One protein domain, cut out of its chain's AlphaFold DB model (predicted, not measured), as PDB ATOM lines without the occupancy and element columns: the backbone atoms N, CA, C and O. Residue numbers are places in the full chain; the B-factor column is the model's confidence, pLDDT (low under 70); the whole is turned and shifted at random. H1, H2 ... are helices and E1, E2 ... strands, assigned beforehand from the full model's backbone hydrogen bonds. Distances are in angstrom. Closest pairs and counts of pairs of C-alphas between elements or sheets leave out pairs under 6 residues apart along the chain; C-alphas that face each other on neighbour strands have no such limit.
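AT A GLANCE: This is residues 350 to 423 of the 639 residues of an uncharacterized protein of candidate division Zixibacteria bacterium (UniProt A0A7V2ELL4). A strongly twisted, curled sheet of four antiparallel strands has one helix, H1, packed over one of its faces, while the other face is bare. The turn from E2 to E3, around Ile 392, lies at one end of the long axis, and the turn from E3 to E4, around Asp 409, lies at the other. The printed part has 74 residues, with one named helix and four named strands in the order H1, E1, E2, E3, E4; the sheet's order is E1, E2, E3, E4, all antiparallel, and the class is mixed, helices and strands. The whole is only just compact, close to loose, with a radius of gyration of the C-alphas of 13.4 A, and its outline is a rod spanning 47 by 22 by 22 A.

HOW THE PARTS SIT: Begin with the sheet of E1, residues 368 to 375, E2, residues 379 to 387, E3, residues 396 to 407, and E4, residues 413 to 422. It is a meander, each strand the antiparallel neighbour of the one before, and each successive pair is a hairpin. Between E1 and E2, at 154 degrees, look for N 371 and O 383, 2.9 A apart and within hydrogen-bond range. Between E2 and E3, at 150 degrees, N 384 and O 399 are within that range at 2.8 A. Between E3 and E4, at 139 degrees, N 406 and O 414 are within it at 2.8 A. E3 bends by 56 degrees at residue 404, and E4 bends by 80 degrees at residue 417. The edge strands E1 and E4 are apart. H1, residues 350 to 361, is on the sheet, giving two layers, a helix on one face of a sheet. Its closest C-alphas to E1 are those of Gln 357 and Val 372, 5.7 A apart; to E4, those of Gln 355 and Val 413, 6.2 A apart. In H1 every O i to N i+4 pair is within hydrogen-bond range.

IN THESE COORDINATES: Find C-alpha 396 at (4.333, 73.792, 59.309); from there E3, the longest strand, runs 31.9 A to C-alpha 407. E2 measures 25.8 A, E4 22.0 A and E1 20.4 A. H1 begins at C-alpha 350, at (19.950, 95.985, 64.749), and runs 15.9 A. E4 ends at C-alpha 422, at (0.449, 84.465, 72.009).

THE WHOLE: The two C-alphas farthest apart are those of Ile 392 and Asp 409, 47.6 A. The printed part has no cut, and no link is long. The mean pLDDT of the printed part is 76.1; look for values under 70 at residues 350 to 351, 377 to 378, 387 to 397 and 408 to 411.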
ATOM      1  N   GLU A 350      19.650  97.107  65.643       57.62
ATOM      2  CA  GLU A 350      19.950  95.985  64.749       57.62
ATOM      3  C   GLU A 350      20.847  94.934  65.432       57.62
ATOM      4  O   GLU A 350      20.577  93.741  65.317       57.62
ATOM      5  N   ASP A 351      21.835  95.354  66.228       68.69
ATOM      6  CA  ASP A 351      22.678  94.460  67.035       68.69
ATOM      7  C   ASP A 351      21.898  93.803  68.185       68.69
ATOM      8  O   ASP A 351      22.068  92.613  68.427       68.69
ATOM      9  N   LEU A 352      21.000  94.532  68.863       76.25
ATOM     10  CA  LEU A 352      20.092  93.970  69.871       76.25
ATOM     11  C   LEU A 352      19.190  92.901  69.242       76.25
ATOM     12  O   LEU A 352      19.074  91.797  69.769       76.25
ATOM     13  N   ARG A 353      18.613  93.187  68.067       83.94
ATOM     14  CA  ARG A 353      17.824  92.207  67.310       83.94
ATOM     15  C   ARG A 353      18.670  91.016  66.849       83.94
ATOM     16  O   ARG A 353      18.171  89.899  66.871       83.94
ATOM     17  N   SER A 354      19.926  91.234  66.465       82.56
ATOM     18  CA  SER A 354      20.871  90.182  66.064       82.56
ATOM     19  C   SER A 354      21.265  89.277  67.241       82.56
ATOM     20  O   SER A 354      21.263  88.051  67.115       82.56
ATOM     21  N   GLN A 355      21.515  89.853  68.419       82.25
ATOM     22  CA  GLN A 355      21.768  89.104  69.652       82.25
ATOM     23  C   GLN A 355      20.524  88.347  70.135       82.25
ATOM     24  O   GLN A 355      20.636  87.181  70.504       82.25
ATOM     25  N   LEU A 356      19.337  88.962  70.078       84.06
ATOM     26  CA  LEU A 356      18.069  88.286  70.375       84.06
ATOM     27  C   LEU A 356      17.789  87.152  69.389       84.06
ATOM     28  O   LEU A 356      17.394  86.075  69.820       84.06
ATOM     29  N   GLN A 357      18.042  87.358  68.094       91.81
ATOM     30  CA  GLN A 357      17.935  86.299  67.093       91.81
ATOM     31  C   GLN A 357      18.904  85.159  67.420       91.81
ATOM     32  O   GLN A 357      18.460  84.029  67.523       91.81
ATOM     33  N   THR A 358      20.170  85.455  67.736       90.00
ATOM     34  CA  THR A 358      21.163  84.447  68.158       90.00
ATOM     35  C   THR A 358      20.733  83.680  69.420       90.00
ATOM     36  O   THR A 358      20.956  82.475  69.529       90.00
ATOM     37  N   ALA A 359      20.110  84.358  70.389       86.19
ATOM     38  CA  ALA A 359      19.617  83.743  71.622       86.19
ATOM     39  C   ALA A 359      18.347  82.897  71.405       86.19
ATOM     40  O   ALA A 359      18.129  81.921  72.120       86.19
ATOM     41  N   VAL A 360      17.528  83.259  70.416       87.44
ATOM     42  CA  VAL A 360      16.331  82.523  69.988       87.44
ATOM     43  C   VAL A 360      16.703  81.329  69.098       87.44
ATOM     44  O   VAL A 360      16.174  80.245  69.325       87.44
ATOM     45  N   ASP A 361      17.675  81.471  68.191       88.31
ATOM     46  CA  ASP A 361      18.265  80.384  67.389       88.31
ATOM     47  C   ASP A 361      18.852  79.279  68.287       88.31
ATOM     48  O   ASP A 361      18.837  78.101  67.944       88.31
ATOM     49  N   ALA A 362      19.346  79.631  69.479       88.12
ATOM     50  CA  ALA A 362      19.843  78.664  70.461       88.12
ATOM     51  C   ALA A 362      18.743  77.766  71.079       88.12
ATOM     52  O   ALA A 362      19.068  76.832  71.815       88.12
ATOM     53  N   LEU A 363      17.461  78.029  70.793       85.69
ATOM     54  CA  LEU A 363      16.321  77.171  71.146       85.69
ATOM     55  C   LEU A 363      16.004  76.128  70.053       85.69
ATOM     56  O   LEU A 363      15.171  75.238  70.273       85.69
ATOM     57  N   ASP A 364      16.639  76.229  68.881       86.38
ATOM     58  CA  ASP A 364      16.392  75.346  67.742       86.38
ATOM     59  C   ASP A 364      16.763  73.891  68.034       86.38
ATOM     60  O   ASP A 364      17.703  73.559  68.760       86.38
ATOM     61  N   ASN A 365      15.992  72.990  67.436       82.31
ATOM     62  CA  ASN A 365      16.163  71.550  67.552       82.31
ATOM     63  C   ASN A 365      15.688  70.857  66.265       82.31
ATOM     64  O   ASN A 365      15.140  71.491  65.369       82.31
ATOM     65  N   GLU A 366      15.863  69.535  66.174       72.81
ATOM     66  CA  GLU A 366      15.528  68.755  64.969       72.81
ATOM     67  C   GLU A 366      14.063  68.899  64.496       72.81
ATOM     68  O   GLU A 366      13.768  68.605  63.338       72.81
ATOM     69  N   GLY A 367      13.144  69.337  65.370       74.56
ATOM     70  CA  GLY A 367      11.725  69.518  65.052       74.56
ATOM     71  C   GLY A 367      11.244  70.967  64.913       74.56
ATOM     72  O   GLY A 367      10.178  71.160  64.327       74.56
ATOM     73  N   TRP A 368      11.980  71.957  65.436       80.19
ATOM     74  CA  TRP A 368      11.539  73.356  65.548       80.19
ATOM     75  C   TRP A 368      12.675  74.348  65.292       80.19
ATOM     76  O   TRP A 368      13.742  74.233  65.892       80.19
ATOM     77  N   ILE A 369      12.383  75.349  64.457       84.75
ATOM     78  CA  ILE A 369      13.218  76.530  64.214       84.75
ATOM     79  C   ILE A 369      12.516  77.790  64.727       84.75
ATOM     80  O   ILE A 369      11.289  77.895  64.617       84.75
ATOM     81  N   HIS A 370      13.267  78.749  65.257       91.25
ATOM     82  CA  HIS A 370      12.723  79.935  65.914       91.25
ATOM     83  C   HIS A 370      13.215  81.231  65.266       91.25
ATOM     84  O   HIS A 370      14.351  81.342  64.818       91.25
ATOM     85  N   PHE A 371      12.359  82.250  65.192       88.88
ATOM     86  CA  PHE A 371      12.737  83.531  64.592       88.88
ATOM     87  C   PHE A 371      12.051  84.724  65.239       88.88
ATOM     88  O   PHE A 371      10.836  84.745  65.440       88.88
ATOM     89  N   VAL A 372      12.843  85.755  65.525       90.12
ATOM     90  CA  VAL A 372      12.384  87.010  66.111       90.12
ATOM     91  C   VAL A 372      11.485  87.727  65.113       90.12
ATOM     92  O   VAL A 372      11.887  88.062  63.994       90.12
ATOM     93  N   ARG A 373      10.251  87.996  65.536       87.25
ATOM     94  CA  ARG A 373       9.267  88.786  64.794       87.25
ATOM     95  C   ARG A 373       9.418  90.243  65.197       87.25
ATOM     96  O   ARG A 373       9.825  91.069  64.378       87.25
ATOM     97  N   GLU A 374       9.215  90.526  66.475       80.81
ATOM     98  CA  GLU A 374       9.185  91.875  67.037       80.81
ATOM     99  C   GLU A 374       9.982  91.911  68.344       80.81
ATOM    100  O   GLU A 374      10.061  90.917  69.064       80.81
ATOM    101  N   VAL A 375      10.624  93.047  68.609       77.88
ATOM    102  CA  VAL A 375      11.432  93.290  69.808       77.88
ATOM    103  C   VAL A 375      10.831  94.501  70.501       77.88
ATOM    104  O   VAL A 375      10.634  95.529  69.852       77.88
ATOM    105  N   TYR A 376      10.547  94.352  71.786       74.25
ATOM    106  CA  TYR A 376      10.101  95.401  72.694       74.25
ATOM    107  C   TYR A 376      11.178  95.624  73.761       74.25
ATOM    108  O   TYR A 376      12.171  94.893  73.797       74.25
ATOM    109  N   ASP A 377      11.016  96.644  74.599       68.81
ATOM    110  CA  ASP A 377      12.068  97.086  75.525       68.81
ATOM    111  C   ASP A 377      12.345  96.066  76.654       68.81
ATOM    112  O   ASP A 377      13.452  96.017  77.181       68.81
ATOM    113  N   ASP A 378      11.369  95.211  76.978       62.91
ATOM    114  CA  ASP A 378      11.393  94.222  78.066       62.91
ATOM    115  C   ASP A 378      11.099  92.770  77.617       62.91
ATOM    116  O   ASP A 378      11.454  91.817  78.317       62.91
ATOM    117  N   PHE A 379      10.498  92.565  76.436       75.44
ATOM    118  CA  PHE A 379      10.220  91.233  75.874       75.44
ATOM    119  C   PHE A 379      10.437  91.126  74.356       75.44
ATOM    120  O   PHE A 379      10.429  92.102  73.606       75.44
ATOM    121  N   VAL A 380      10.614  89.895  73.878       84.94
ATOM    122  CA  VAL A 380      10.715  89.554  72.457       84.94
ATOM    123  C   VAL A 380       9.530  88.689  72.033       84.94
ATOM    124  O   VAL A 380       9.171  87.732  72.722       84.94
ATOM    125  N   ILE A 381       8.937  89.009  70.880       85.75
ATOM    126  CA  ILE A 381       7.981  88.140  70.191       85.75
ATOM    127  C   ILE A 381       8.745  87.326  69.150       85.75
ATOM    128  O   ILE A 381       9.271  87.879  68.179       85.75
ATOM    129  N   TYR A 382       8.778  86.008  69.318       90.56
ATOM    130  CA  TYR A 382       9.380  85.084  68.357       90.56
ATOM    131  C   TYR A 382       8.376  84.033  67.882       90.56
ATOM    132  O   TYR A 382       7.462  83.637  68.602       90.56
ATOM    133  N   GLU A 383       8.530  83.599  66.637       91.31
ATOM    134  CA  GLU A 383       7.742  82.529  66.036       91.31
ATOM    135  C   GLU A 383       8.549  81.231  66.113       91.31
ATOM    136  O   GLU A 383       9.680  81.181  65.637       91.31
ATOM    137  N   ALA A 384       7.974  80.194  66.715       88.88
ATOM    138  CA  ALA A 384       8.461  78.826  66.633       88.88
ATOM    139  C   ALA A 384       7.741  78.133  65.474       88.88
ATOM    140  O   ALA A 384       6.507  78.073  65.454       88.88
ATOM    141  N   ARG A 385       8.494  77.588  64.521       85.25
ATOM    142  CA  ARG A 385       7.969  76.862  63.363       85.25
ATOM    143  C   ARG A 385       8.515  75.445  63.355       85.25
ATOM    144  O   ARG A 385       9.724  75.249  63.271       85.25
ATOM    145  N   GLY A 386       7.625  74.463  63.379       76.50
ATOM    146  CA  GLY A 386       8.009  73.057  63.421       76.50
ATOM    147  C   GLY A 386       7.154  72.157  62.545       76.50
ATOM    148  O   GLY A 386       6.125  72.565  61.996       76.50
ATOM    149  N   ASN A 387       7.597  70.911  62.410       66.31
ATOM    150  CA  ASN A 387       6.804  69.860  61.779       66.31
ATOM    151  C   ASN A 387       5.842  69.258  62.809       66.31
ATOM    152  O   ASN A 387       6.260  68.904  63.910       66.31
ATOM    153  N   ASN A 388       4.566  69.088  62.448       56.22
ATOM    154  CA  ASN A 388       3.635  68.311  63.266       56.22
ATOM    155  C   ASN A 388       4.057  66.826  63.227       56.22
ATOM    156  O   ASN A 388       3.974  66.221  62.156       56.22
ATOM    157  N   PRO A 389       4.477  66.195  64.344       52.28
ATOM    158  CA  PRO A 389       4.903  64.794  64.331       52.28
ATOM    159  C   PRO A 389       3.759  63.807  64.034       52.28
ATOM    160  O   PRO A 389       4.024  62.630  63.803       52.28
ATOM    161  N   ASN A 390       2.502  64.270  64.033       52.53
ATOM    162  CA  ASN A 390       1.312  63.435  63.873       52.53
ATOM    163  C   ASN A 390       0.611  63.560  62.505       52.53
ATOM    164  O   ASN A 390      -0.374  62.856  62.287       52.53
ATOM    165  N   GLU A 391       1.077  64.413  61.581       51.69
ATOM    166  CA  GLU A 391       0.411  64.625  60.281       51.69
ATOM    167  C   GLU A 391       1.379  64.571  59.091       51.69
ATOM    168  O   GLU A 391       2.308  65.365  58.957       51.69
ATOM    169  N   ILE A 392       1.126  63.626  58.181       46.31
ATOM    170  CA  ILE A 392       1.897  63.444  56.947       46.31
ATOM    171  C   ILE A 392       1.329  64.380  55.868       46.31
ATOM    172  O   ILE A 392       0.466  63.974  55.090       46.31
ATOM    173  N   GLY A 393       1.809  65.627  55.818       50.66
ATOM    174  CA  GLY A 393       1.479  66.556  54.728       50.66
ATOM    175  C   GLY A 393       1.675  68.043  55.036       50.66
ATOM    176  O   GLY A 393       0.742  68.696  55.479       50.66
ATOM    177  N   GLU A 394       2.871  68.565  54.740       50.06
ATOM    178  CA  GLU A 394       3.190  69.960  54.349       50.06
ATOM    179  C   GLU A 394       2.454  71.152  55.018       50.06
ATOM    180  O   GLU A 394       2.327  72.218  54.415       50.06
ATOM    181  N   ALA A 395       2.059  71.048  56.289       50.88
ATOM    182  CA  ALA A 395       1.660  72.198  57.101       50.88
ATOM    183  C   ALA A 395       2.656  72.383  58.255       50.88
ATOM    184  O   ALA A 395       2.664  71.619  59.221       50.88
ATOM    185  N   HIS A 396       3.518  73.399  58.161       57.50
ATOM    186  CA  HIS A 396       4.333  73.792  59.309       57.50
ATOM    187  C   HIS A 396       3.437  74.441  60.361       57.50
ATOM    188  O   HIS A 396       2.707  75.384  60.053       57.50
ATOM    189  N   VAL A 397       3.529  73.980  61.606       67.62
ATOM    190  CA  VAL A 397       2.839  74.631  62.720       67.62
ATOM    191  C   VAL A 397       3.697  75.811  63.158       67.62
ATOM    192  O   VAL A 397       4.821  75.617  63.617       67.62
ATOM    193  N   ALA A 398       3.168  77.021  62.989       76.75
ATOM    194  CA  ALA A 398       3.756  78.255  63.490       76.75
ATOM    195  C   ALA A 398       3.025  78.683  64.770       76.75
ATOM    196  O   ALA A 398       1.799  78.807  64.775       76.75
ATOM    197  N   LYS A 399       3.776  78.910  65.848       85.44
ATOM    198  CA  LYS A 399       3.289  79.446  67.127       85.44
ATOM    199  C   LYS A 399       4.080  80.696  67.475       85.44
ATOM    200  O   LYS A 399       5.293  80.706  67.301       85.44
ATOM    201  N   LEU A 400       3.415  81.730  67.980       85.19
ATOM    202  CA  LEU A 400       4.085  82.929  68.481       85.19
ATOM    203  C   LEU A 400       4.255  82.821  69.995       85.19
ATOM    204  O   LEU A 400       3.348  82.369  70.691       85.19
ATOM    205  N   TYR A 401       5.396  83.271  70.498       86.25
ATOM    206  CA  TYR A 401       5.715  83.313  71.917       86.25
ATOM    207  C   TYR A 401       6.212  84.702  72.304       86.25
ATOM    208  O   TYR A 401       7.045  85.275  71.603       86.25
ATOM    209  N   SER A 402       5.718  85.215  73.430       84.25
ATOM    210  CA  SER A 402       6.308  86.343  74.149       84.25
ATOM    211  C   SER A 402       7.227  85.823  75.249       84.25
ATOM    212  O   SER A 402       6.885  84.861  75.943       84.25
ATOM    213  N   ARG A 403       8.402  86.436  75.402       85.31
ATOM    214  CA  ARG A 403       9.413  86.037  76.387       85.31
ATOM    215  C   ARG A 403      10.245  87.235  76.813       85.31
ATOM    216  O   ARG A 403      10.759  87.955  75.958       85.31
ATOM    217  N   GLY A 404      10.391  87.434  78.120       80.38
ATOM    218  CA  GLY A 404      11.261  88.478  78.662       80.38
ATOM    219  C   GLY A 404      12.732  88.231  78.320       80.38
ATOM    220  O   GLY A 404      13.140  87.093  78.068       80.38
ATOM    221  N   TYR A 405      13.544  89.281  78.333       80.06
ATOM    222  CA  TYR A 405      14.996  89.162  78.206       80.06
ATOM    223  C   TYR A 405      15.718  90.185  79.083       80.06
ATOM    224  O   TYR A 405      15.145  91.184  79.503       80.06
ATOM    225  N   LEU A 406      16.988  89.913  79.374       72.44
ATOM    226  CA  LEU A 406      17.866  90.782  80.147       72.44
ATOM    227  C   LEU A 406      19.115  91.105  79.330       72.44
ATOM    228  O   LEU A 406      19.640  90.244  78.619       72.44
ATOM    229  N   VAL A 407      19.597  92.337  79.474       74.56
ATOM    230  CA  VAL A 407      20.871  92.810  78.926       74.56
ATOM    231  C   VAL A 407      21.798  93.095  80.104       74.56
ATOM    232  O   VAL A 407      21.401  93.806  81.027       74.56
ATOM    233  N   ASP A 408      22.992  92.502  80.114       64.69
ATOM    234  CA  ASP A 408      23.971  92.719  81.186       64.69
ATOM    235  C   ASP A 408      24.770  94.029  81.018       64.69
ATOM    236  O   ASP A 408      24.643  94.750  80.026       64.69
ATOM    237  N   ASP A 409      25.615  94.340  82.005       50.75
ATOM    238  CA  ASP A 409      26.487  95.523  82.034       50.75
ATOM    239  C   ASP A 409      27.567  95.527  80.932       50.75
ATOM    240  O   ASP A 409      28.261  96.528  80.744       50.75
ATOM    241  N   GLN A 410      27.686  94.433  80.172       55.59
ATOM    242  CA  GLN A 410      28.548  94.297  78.998       55.59
ATOM    243  C   GLN A 410      27.760  94.339  77.676       55.59
ATOM    244  O   GLN A 410      28.345  94.158  76.607       55.59
ATOM    245  N   GLY A 411      26.447  94.599  77.722       57.50
ATOM    246  CA  GLY A 411      25.581  94.703  76.546       57.50
ATOM    247  C   GLY A 411      25.185  93.357  75.931       57.50
ATOM    248  O   GLY A 411      24.743  93.321  74.776       57.50
ATOM    249  N   LYS A 412      25.361  92.250  76.663       74.56
ATOM    250  CA  LYS A 412      25.054  90.896  76.196       74.56
ATOM    251  C   LYS A 412      23.643  90.478  76.608       74.56
ATOM    252  O   LYS A 412      23.230  90.639  77.753       74.56
ATOM    253  N   VAL A 413      22.918  89.890  75.659       79.44
ATOM    254  CA  VAL A 413      21.517  89.470  75.825       79.44
ATOM    255  C   VAL A 413      21.391  88.052  76.398       79.44
ATOM    256  O   VAL A 413      22.124  87.139  76.012       79.44
ATOM    257  N   SER A 414      20.401  87.841  77.270       81.19
ATOM    258  CA  SER A 414      19.946  86.524  77.737       81.19
ATOM    259  C   SER A 414      18.414  86.463  77.831       81.19
ATOM    260  O   SER A 414      17.779  87.438  78.221       81.19
ATOM    261  N   LEU A 415      17.802  85.335  77.452       83.75
ATOM    262  CA  LEU A 415      16.347  85.141  77.541       83.75
ATOM    263  C   LEU A 415      15.940  84.727  78.966       83.75
ATOM    264  O   LEU A 415      16.613  83.899  79.579       83.75
ATOM    265  N   ALA A 416      14.816  85.251  79.461       78.06
ATOM    266  CA  ALA A 416      14.210  84.830  80.726       78.06
ATOM    267  C   ALA A 416      13.708  83.374  80.653       78.06
ATOM    268  O   ALA A 416      13.482  82.841  79.566       78.06
ATOM    269  N   GLU A 417      13.517  82.702  81.791       75.50
ATOM    270  CA  GLU A 417      13.127  81.282  81.793       75.50
ATOM    271  C   GLU A 417      11.714  81.054  81.225       75.50
ATOM    272  O   GLU A 417      11.543  80.178  80.374       75.50
ATOM    273  N   ASP A 418      10.743  81.887  81.605       71.94
ATOM    274  CA  ASP A 418       9.337  81.754  81.208       71.94
ATOM    275  C   ASP A 418       9.034  82.309  79.806       71.94
ATOM    276  O   ASP A 418       9.467  83.402  79.437       71.94
ATOM    277  N   ALA A 419       8.217  81.577  79.040       87.06
ATOM    278  CA  ALA A 419       7.701  81.987  77.733       87.06
ATOM    279  C   ALA A 419       6.188  81.725  77.636       87.06
ATOM    280  O   ALA A 419       5.705  80.665  78.037       87.06
ATOM    281  N   GLN A 420       5.441  82.672  77.066       81.00
ATOM    282  CA  GLN A 420       3.983  82.623  76.943       81.00
ATOM    283  C   GLN A 420       3.562  82.544  75.473       81.00
ATOM    284  O   GLN A 420       3.966  83.381  74.671       81.00
ATOM    285  N   GLU A 421       2.731  81.565  75.107       87.50
ATOM    286  CA  GLU A 421       2.167  81.476  73.752       87.50
ATOM    287  C   GLU A 421       1.145  82.602  73.516       87.50
ATOM    288  O   GLU A 421       0.254  82.828  74.338       87.50
ATOM    289  N   VAL A 422       1.273  83.309  72.392       80.00
ATOM    290  CA  VAL A 422       0.449  84.465  72.009       80.00
ATOM    291  C   VAL A 422      -0.106  84.299  70.590       80.00
ATOM    292  O   VAL A 422       0.321  83.430  69.830       80.00
ATOM    293  N   ARG A 423      -1.076  85.137  70.207       78.50
ATOM    294  CA  ARG A 423      -1.625  85.183  68.842       78.50
ATOM    295  C   ARG A 423      -1.727  86.618  68.346       78.50
ATOM    296  O   ARG A 423      -1.980  87.530  69.126       78.50
TER     297      ARG A 423